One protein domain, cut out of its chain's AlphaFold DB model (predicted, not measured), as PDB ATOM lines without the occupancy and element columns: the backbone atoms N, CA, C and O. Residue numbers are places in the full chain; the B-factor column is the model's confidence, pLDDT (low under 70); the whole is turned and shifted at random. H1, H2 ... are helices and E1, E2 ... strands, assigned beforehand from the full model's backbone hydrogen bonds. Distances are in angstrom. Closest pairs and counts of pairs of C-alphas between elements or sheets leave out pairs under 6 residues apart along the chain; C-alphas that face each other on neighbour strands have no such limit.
ATOM      1  N   TYR A  29       7.212 -12.451  36.881       95.44
ATOM      2  CA  TYR A  29       7.478 -11.105  37.380       95.44
ATOM      3  C   TYR A  29       6.220 -10.593  38.068       95.44
ATOM      4  O   TYR A  29       5.124 -10.751  37.534       95.44
ATOM      5  N   PHE A  30       6.383  -9.933  39.210       96.38
ATOM      6  CA  PHE A  30       5.266  -9.304  39.899       96.38
ATOM      7  C   PHE A  30       5.312  -7.793  39.737       96.38
ATOM      8  O   PHE A  30       6.308  -7.140  40.050       96.38
ATOM      9  N   LEU A  31       4.201  -7.251  39.258       95.12
ATOM     10  CA  LEU A  31       3.941  -5.826  39.142       95.12
ATOM     11  C   LEU A  31       2.639  -5.520  39.871       95.12
ATOM     12  O   LEU A  31       1.705  -6.321  39.827       95.12
ATOM     13  N   THR A  32       2.555  -4.357  40.505       92.56
ATOM     14  CA  THR A  32       1.321  -3.912  41.142       92.56
ATOM     15  C   THR A  32       1.144  -2.403  41.047       92.56
ATOM     16  O   THR A  32       2.107  -1.636  41.038       92.56
ATOM     17  N   THR A  33      -0.113  -1.982  40.989       89.62
ATOM     18  CA  THR A  33      -0.543  -0.594  41.175       89.62
ATOM     19  C   THR A  33      -1.033  -0.334  42.601       89.62
ATOM     20  O   THR A  33      -1.352   0.806  42.937       89.62
ATOM     21  N   ASN A  34      -1.052  -1.362  43.459       89.31
ATOM     22  CA  ASN A  34      -1.387  -1.219  44.869       89.31
ATOM     23  C   ASN A  34      -0.211  -0.618  45.646       89.31
ATOM     24  O   ASN A  34       0.955  -0.988  45.474       89.31
ATOM     25  N   TRP A  35      -0.553   0.274  46.567       89.50
ATOM     26  CA  TRP A  35       0.392   0.994  47.414       89.50
ATOM     27  C   TRP A  35       0.702   0.278  48.738       89.50
ATOM     28  O   TRP A  35       1.699   0.593  49.389       89.50
ATOM     29  N   ASP A  36      -0.115  -0.710  49.109       88.69
ATOM     30  CA  ASP A  36      -0.169  -1.375  50.422       88.69
ATOM     31  C   ASP A  36       1.020  -2.293  50.779       88.69
ATOM     32  O   ASP A  36       1.101  -2.773  51.909       88.69
ATOM     33  N   TYR A  37       1.940  -2.542  49.841       90.44
ATOM     34  CA  TYR A  37       3.122  -3.401  50.015       90.44
ATOM     35  C   TYR A  37       2.836  -4.878  50.359       90.44
ATOM     36  O   TYR A  37       3.767  -5.652  50.598       90.44
ATOM     37  N   LEU A  38       1.575  -5.324  50.344       91.75
ATOM     38  CA  LEU A  38       1.197  -6.642  50.864       91.75
ATOM     39  C   LEU A  38       1.812  -7.785  50.053       91.75
ATOM     40  O   LEU A  38       2.348  -8.729  50.627       91.75
ATOM     41  N   LEU A  39       1.813  -7.679  48.720       93.62
ATOM     42  CA  LEU A  39       2.418  -8.700  47.858       93.62
ATOM     43  C   LEU A  39       3.931  -8.829  48.092       93.62
ATOM     44  O   LEU A  39       4.450  -9.939  48.202       93.62
ATOM     45  N   GLN A  40       4.637  -7.701  48.213       93.50
ATOM     46  CA  GLN A  40       6.078  -7.690  48.475       93.50
ATOM     47  C   GLN A  40       6.395  -8.280  49.850       93.50
ATOM     48  O   GLN A  40       7.362  -9.035  49.990       93.50
ATOM     49  N   LYS A  41       5.577  -7.966  50.857       92.56
ATOM     50  CA  LYS A  41       5.704  -8.528  52.200       92.56
ATOM     51  C   LYS A  41       5.541 -10.046  52.191       92.56
ATOM     52  O   LYS A  41       6.420 -10.739  52.688       92.56
ATOM     53  N   GLU A  42       4.494 -10.563  51.553       93.88
ATOM     54  CA  GLU A  42       4.240 -12.006  51.497       93.88
ATOM     55  C   GLU A  42       5.331 -12.771  50.729       93.88
ATOM     56  O   GLU A  42       5.742 -13.846  51.161       93.88
ATOM     57  N   ILE A  43       5.892 -12.200  49.655       93.62
ATOM     58  CA  ILE A  43       7.068 -12.779  48.977       93.62
ATOM     59  C   ILE A  43       8.304 -12.755  49.887       93.62
ATOM     60  O   ILE A  43       9.079 -13.712  49.904       93.62
ATOM     61  N   SER A  44       8.499 -11.685  50.660       91.88
ATOM     62  CA  SER A  44       9.630 -11.571  51.596       91.88
ATOM     63  C   SER A  44       9.519 -12.579  52.746       91.88
ATOM     64  O   SER A  44      10.520 -13.171  53.162       91.88
ATOM     65  N   ASP A  45       8.297 -12.838  53.213       93.12
ATOM     66  CA  ASP A  45       7.993 -13.787  54.285       93.12
ATOM     67  C   ASP A  45       8.225 -15.254  53.886       93.12
ATOM     68  O   ASP A  45       8.369 -16.111  54.764       93.12
ATOM     69  N   LEU A  55      10.078 -18.155  40.087       94.25
ATOM     70  CA  LEU A  55      10.129 -16.726  40.375       94.25
ATOM     71  C   LEU A  55      11.315 -16.082  39.663       94.25
ATOM     72  O   LEU A  55      12.454 -16.541  39.760       94.25
ATOM     73  N   LYS A  56      11.072 -14.994  38.932       94.38
ATOM     74  CA  LYS A  56      12.140 -14.314  38.193       94.38
ATOM     75  C   LYS A  56      12.935 -13.339  39.054       94.38
ATOM     76  O   LYS A  56      14.128 -13.158  38.820       94.38
ATOM     77  N   SER A  57      12.272 -12.727  40.030       93.25
ATOM     78  CA  SER A  57      12.842 -11.826  41.029       93.25
ATOM     79  C   SER A  57      11.968 -11.853  42.280       93.25
ATOM     80  O   SER A  57      10.751 -11.970  42.166       93.25
ATOM     81  N   SER A  58      12.562 -11.707  43.465       91.62
ATOM     82  CA  SER A  58      11.810 -11.495  44.713       91.62
ATOM     83  C   SER A  58      11.261 -10.069  44.847       91.62
ATOM     84  O   SER A  58      10.591  -9.760  45.830       91.62
ATOM     85  N   HIS A  59      11.575  -9.192  43.890       93.31
ATOM     86  CA  HIS A  59      11.093  -7.815  43.833       93.31
ATOM     87  C   HIS A  59       9.729  -7.728  43.147       93.31
ATOM     88  O   HIS A  59       9.543  -8.258  42.049       93.31
ATOM     89  N   VAL A  60       8.815  -6.997  43.773       94.81
ATOM     90  CA  VAL A  60       7.544  -6.539  43.223       94.81
ATOM     91  C   VAL A  60       7.729  -5.093  42.796       94.81
ATOM     92  O   VAL A  60       8.136  -4.248  43.592       94.81
ATOM     93  N   TYR A  61       7.424  -4.797  41.539       94.62
ATOM     94  CA  TYR A  61       7.485  -3.431  41.030       94.62
ATOM     95  C   TYR A  61       6.186  -2.692  41.355       94.62
ATOM     96  O   TYR A  61       5.109  -3.137  40.952       94.62
ATOM     97  N   HIS A  62       6.286  -1.561  42.052       92.38
ATOM     98  CA  HIS A  62       5.130  -0.751  42.443       92.38
ATOM     99  C   HIS A  62       4.997   0.472  41.535       92.38
ATOM    100  O   HIS A  62       5.740   1.444  41.662       92.38
ATOM    101  N   LEU A  63       4.043   0.438  40.607       88.31
ATOM    102  CA  LEU A  63       3.868   1.518  39.632       88.31
ATOM    103  C   LEU A  63       3.342   2.814  40.264       88.31
ATOM    104  O   LEU A  63       3.746   3.892  39.847       88.31
ATOM    105  N   ASN A  64       2.505   2.709  41.300       87.06
ATOM    106  CA  ASN A  64       1.982   3.853  42.062       87.06
ATOM    107  C   ASN A  64       2.781   4.129  43.345       87.06
ATOM    108  O   ASN A  64       2.278   4.762  44.270       87.06
ATOM    109  N   GLY A  65       3.999   3.589  43.437       87.81
ATOM    110  CA  GLY A  65       4.787   3.637  44.660       87.81
ATOM    111  C   GLY A  65       4.186   2.827  45.803       87.81
ATOM    112  O   GLY A  65       3.300   1.990  45.623       87.81
ATOM    113  N   THR A  66       4.722   3.036  46.999       87.00
ATOM    114  CA  THR A  66       4.290   2.331  48.207       87.00
ATOM    115  C   THR A  66       4.254   3.268  49.404       87.00
ATOM    116  O   THR A  66       5.048   4.203  49.478       87.00
ATOM    117  N   VAL A  67       3.357   2.993  50.352       86.94
ATOM    118  CA  VAL A  67       3.330   3.696  51.646       86.94
ATOM    119  C   VAL A  67       4.385   3.198  52.630       86.94
ATOM    120  O   VAL A  67       4.548   3.793  53.694       86.94
ATOM    121  N   GLU A  68       5.096   2.116  52.309       84.44
ATOM    122  CA  GLU A  68       6.166   1.617  53.167       84.44
ATOM    123  C   GLU A  68       7.389   2.538  53.171       84.44
ATOM    124  O   GLU A  68       7.884   2.996  52.136       84.44
ATOM    125  N   VAL A  69       7.912   2.769  54.374       79.12
ATOM    126  CA  VAL A  69       9.111   3.579  54.593       79.12
ATOM    127  C   VAL A  69      10.294   2.633  54.732       79.12
ATOM    128  O   VAL A  69      10.561   2.088  55.803       79.12
ATOM    129  N   LEU A  70      11.004   2.419  53.626       78.25
ATOM    130  CA  LEU A  70      12.202   1.587  53.596       78.25
ATOM    131  C   LEU A  70      13.446   2.407  53.984       78.25
ATOM    132  O   LEU A  70      13.444   3.631  53.839       78.25
ATOM    133  N   PRO A  71      14.538   1.753  54.433       82.75
ATOM    134  CA  PRO A  71      15.801   2.436  54.723       82.75
ATOM    135  C   PRO A  71      16.376   3.213  53.529       82.75
ATOM    136  O   PRO A  71      17.064   4.211  53.727       82.75
ATOM    137  N   ASP A  72      16.093   2.758  52.306       81.50
ATOM    138  CA  ASP A  72      16.433   3.435  51.056       81.50
ATOM    139  C   ASP A  72      15.274   3.300  50.057       81.50
ATOM    140  O   ASP A  72      14.892   2.194  49.675       81.50
ATOM    141  N   ASN A  73      14.729   4.443  49.635       80.62
ATOM    142  CA  ASN A  73      13.651   4.565  48.650       80.62
ATOM    143  C   ASN A  73      14.106   5.298  47.372       80.62
ATOM    144  O   ASN A  73      13.275   5.641  46.536       80.62
ATOM    145  N   SER A  74      15.412   5.524  47.187       83.38
ATOM    146  CA  SER A  74      15.967   6.335  46.086       83.38
ATOM    147  C   SER A  74      15.580   5.858  44.681       83.38
ATOM    148  O   SER A  74      15.514   6.662  43.754       83.38
ATOM    149  N   ASN A  75      15.300   4.563  44.520       84.00
ATOM    150  CA  ASN A  75      14.955   3.952  43.236       84.00
ATOM    151  C   ASN A  75      13.457   3.642  43.074       84.00
ATOM    152  O   ASN A  75      13.060   3.175  42.005       84.00
ATOM    153  N   ARG A  76      12.642   3.860  44.113       85.62
ATOM    154  CA  ARG A  76      11.218   3.492  44.144       85.62
ATOM    155  C   ARG A  76      10.360   4.544  43.455       85.62
ATOM    156  O   ARG A  76      10.707   5.723  43.436       85.62
ATOM    157  N   SER A  77       9.220   4.123  42.916       84.94
ATOM    158  CA  SER A  77       8.186   5.075  42.502       84.94
ATOM    159  C   SER A  77       7.631   5.808  43.733       84.94
ATOM    160  O   SER A  77       7.396   5.153  44.755       84.94
ATOM    161  N   PRO A  78       7.426   7.138  43.685       83.56
ATOM    162  CA  PRO A  78       6.794   7.852  44.786       83.56
ATOM    163  C   PRO A  78       5.327   7.429  44.908       83.56
ATOM    164  O   PRO A  78       4.649   7.215  43.902       83.56
ATOM    165  N   PHE A  79       4.841   7.311  46.144       85.94
ATOM    166  CA  PHE A  79       3.408   7.235  46.401       85.94
ATOM    167  C   PHE A  79       2.825   8.642  46.301       85.94
ATOM    168  O   PHE A  79       3.264   9.526  47.035       85.94
ATOM    169  N   LEU A  80       1.879   8.834  45.383       83.06
ATOM    170  CA  LEU A  80       1.263  10.128  45.099       83.06
ATOM    171  C   LEU A  80      -0.260  10.004  45.122       83.06
ATOM    172  O   LEU A  80      -0.823   9.064  44.553       83.06
ATOM    173  N   GLU A  88       5.511  16.515  41.000       81.00
ATOM    174  CA  GLU A  88       6.007  15.423  41.847       81.00
ATOM    175  C   GLU A  88       5.953  14.063  41.133       81.00
ATOM    176  O   GLU A  88       6.631  13.117  41.533       81.00
ATOM    177  N   ARG A  89       5.222  13.975  40.013       76.94
ATOM    178  CA  ARG A  89       5.166  12.791  39.143       76.94
ATOM    179  C   ARG A  89       6.429  12.734  38.279       76.94
ATOM    180  O   ARG A  89       6.436  13.158  37.126       76.94
ATOM    181  N   CYS A  90       7.521  12.244  38.859       76.31
ATOM    182  CA  CYS A  90       8.813  12.126  38.191       76.31
ATOM    183  C   CYS A  90       9.080  10.709  37.658       76.31
ATOM    184  O   CYS A  90       8.473   9.720  38.066       76.31
ATOM    185  N   TRP A  91      10.019  10.619  36.717       79.06
ATOM    186  CA  TRP A  91      10.501   9.348  36.189       79.06
ATOM    187  C   TRP A  91      11.304   8.623  37.265       79.06
ATOM    188  O   TRP A  91      12.223   9.208  37.839       79.06
ATOM    189  N   THR A  92      11.009   7.344  37.498       87.31
ATOM    190  CA  THR A  92      11.725   6.534  38.492       87.31
ATOM    191  C   THR A  92      12.403   5.331  37.863       87.31
ATOM    192  O   THR A  92      11.995   4.819  36.817       87.31
ATOM    193  N   VAL A  93      13.472   4.867  38.515       89.75
ATOM    194  CA  VAL A  93      14.196   3.663  38.093       89.75
ATOM    195  C   VAL A  93      13.262   2.454  38.130       89.75
ATOM    196  O   VAL A  93      13.217   1.696  37.163       89.75
ATOM    197  N   GLU A  94      12.471   2.304  39.193       91.25
ATOM    198  CA  GLU A  94      11.503   1.217  39.324       91.25
ATOM    199  C   GLU A  94      10.471   1.202  38.190       91.25
ATOM    200  O   GLU A  94      10.287   0.154  37.568       91.25
ATOM    201  N   ALA A  95       9.848   2.342  37.870       89.62
ATOM    202  CA  ALA A  95       8.873   2.419  36.783       89.62
ATOM    203  C   ALA A  95       9.509   2.112  35.417       89.62
ATOM    204  O   ALA A  95       8.920   1.384  34.618       89.62
ATOM    205  N   ASN A  96      10.733   2.585  35.166       91.69
ATOM    206  CA  ASN A  96      11.453   2.299  33.923       91.69
ATOM    207  C   ASN A  96      11.780   0.806  33.771       91.69
ATOM    208  O   ASN A  96      11.571   0.229  32.704       91.69
ATOM    209  N   VAL A  97      12.273   0.157  34.830       94.12
ATOM    210  CA  VAL A  97      12.557  -1.286  34.804       94.12
ATOM    211  C   VAL A  97      11.263  -2.086  34.648       94.12
ATOM    212  O   VAL A  97      11.214  -3.021  33.849       94.12
ATOM    213  N   ALA A  98      10.201  -1.697  35.356       94.12
ATOM    214  CA  ALA A  98       8.882  -2.307  35.235       94.12
ATOM    215  C   ALA A  98       8.348  -2.228  33.798       94.12
ATOM    216  O   ALA A  98       7.953  -3.246  33.228       94.12
ATOM    217  N   TYR A  99       8.404  -1.044  33.187       94.38
ATOM    218  CA  TYR A  99       7.979  -0.828  31.808       94.38
ATOM    219  C   TYR A  99       8.810  -1.650  30.813       94.38
ATOM    220  O   TYR A  99       8.239  -2.339  29.972       94.38
ATOM    221  N   ASN A 100      10.140  -1.675  30.958       95.06
ATOM    222  CA  ASN A 100      11.022  -2.491  30.114       95.06
ATOM    223  C   ASN A 100      10.697  -3.989  30.197       95.06
ATOM    224  O   ASN A 100      10.737  -4.700  29.187       95.06
ATOM    225  N   ASN A 101      10.345  -4.475  31.390       95.19
ATOM    226  CA  ASN A 101       9.891  -5.849  31.559       95.19
ATOM    227  C   ASN A 101       8.575  -6.077  30.807       95.19
ATOM    228  O   ASN A 101       8.504  -7.042  30.045       95.19
ATOM    229  N   ILE A 102       7.583  -5.189  30.975       96.12
ATOM    230  CA  ILE A 102       6.273  -5.274  30.308       96.12
ATOM    231  C   ILE A 102       6.439  -5.326  28.790       96.12
ATOM    232  O   ILE A 102       5.998  -6.286  28.170       96.12
ATOM    233  N   ILE A 103       7.110  -4.348  28.180       96.88
ATOM    234  CA  ILE A 103       7.182  -4.248  26.711       96.88
ATOM    235  C   ILE A 103       7.895  -5.440  26.051       96.88
ATOM    236  O   ILE A 103       7.703  -5.706  24.867       96.88
ATOM    237  N   SER A 104       8.700  -6.172  26.825       96.19
ATOM    238  CA  SER A 104       9.441  -7.350  26.367       96.19
ATOM    239  C   SER A 104       8.686  -8.672  26.566       96.19
ATOM    240  O   SER A 104       9.158  -9.708  26.095       96.19
ATOM    241  N   GLN A 105       7.555  -8.681  27.284       96.19
ATOM    242  CA  GLN A 105       6.777  -9.896  27.549       96.19
ATOM    243  C   GLN A 105       5.661 -10.112  26.516       96.19
ATOM    244  O   GLN A 105       5.199  -9.190  25.848       96.19
TER     245      GLN A 105
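What this domain is: This is residues 29 to 45, 55 to 80 and 88 to 105 of the 182 residues of an uncharacterized protein of Candidatus Nitrotoga sp. CP45 (UniProt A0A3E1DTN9). A small two-strand parallel sheet, E1 and E2, stands between two helices, H1 and H2, with a long loop, residues 63 to 80, beyond the end of E2. The 61 printed residues run E1, H1, E2, H2, class mixed; the whole is compact, radius of gyration of the C-alphas 11.2 A, spanning 29 by 28 by 18 A.

How they stand to each other: E1, residues 29 to 32, and E2, residues 55 to 62, are parallel at 18 degrees, with N 32 and O 61 2.9 A apart, within hydrogen-bond range. E2 bends by 74 degrees at residue 58. The closest C-alphas of H1, residues 38 to 45, and E2 are Gln 40 and Val 60, 5.6 A; those of H2, residues 93 to 103, and E2 are Ala 98 and Tyr 61, 6.1 A. H1 and H2 are apart. Every O i to N i+4 pair is within hydrogen-bond range in H1 and H2.

Where its parts are: E1, 10.2 A long, begins at C-alpha 29 (7.478, -11.105, 37.380). H1 measures 10.4 A and E2 16.9 A. H2, 15.5 A, ends at C-alpha 103 (7.182, -4.248, 26.711).

The domain as a whole: C-alphas 55 and 88 are farthest apart, 32.4 A. Cuts separate C-alphas 45 and 55, 14.4 A, and 80 and 88, 7.8 A. The link E1 to H1 is tight. No printed residue is under pLDDT 70.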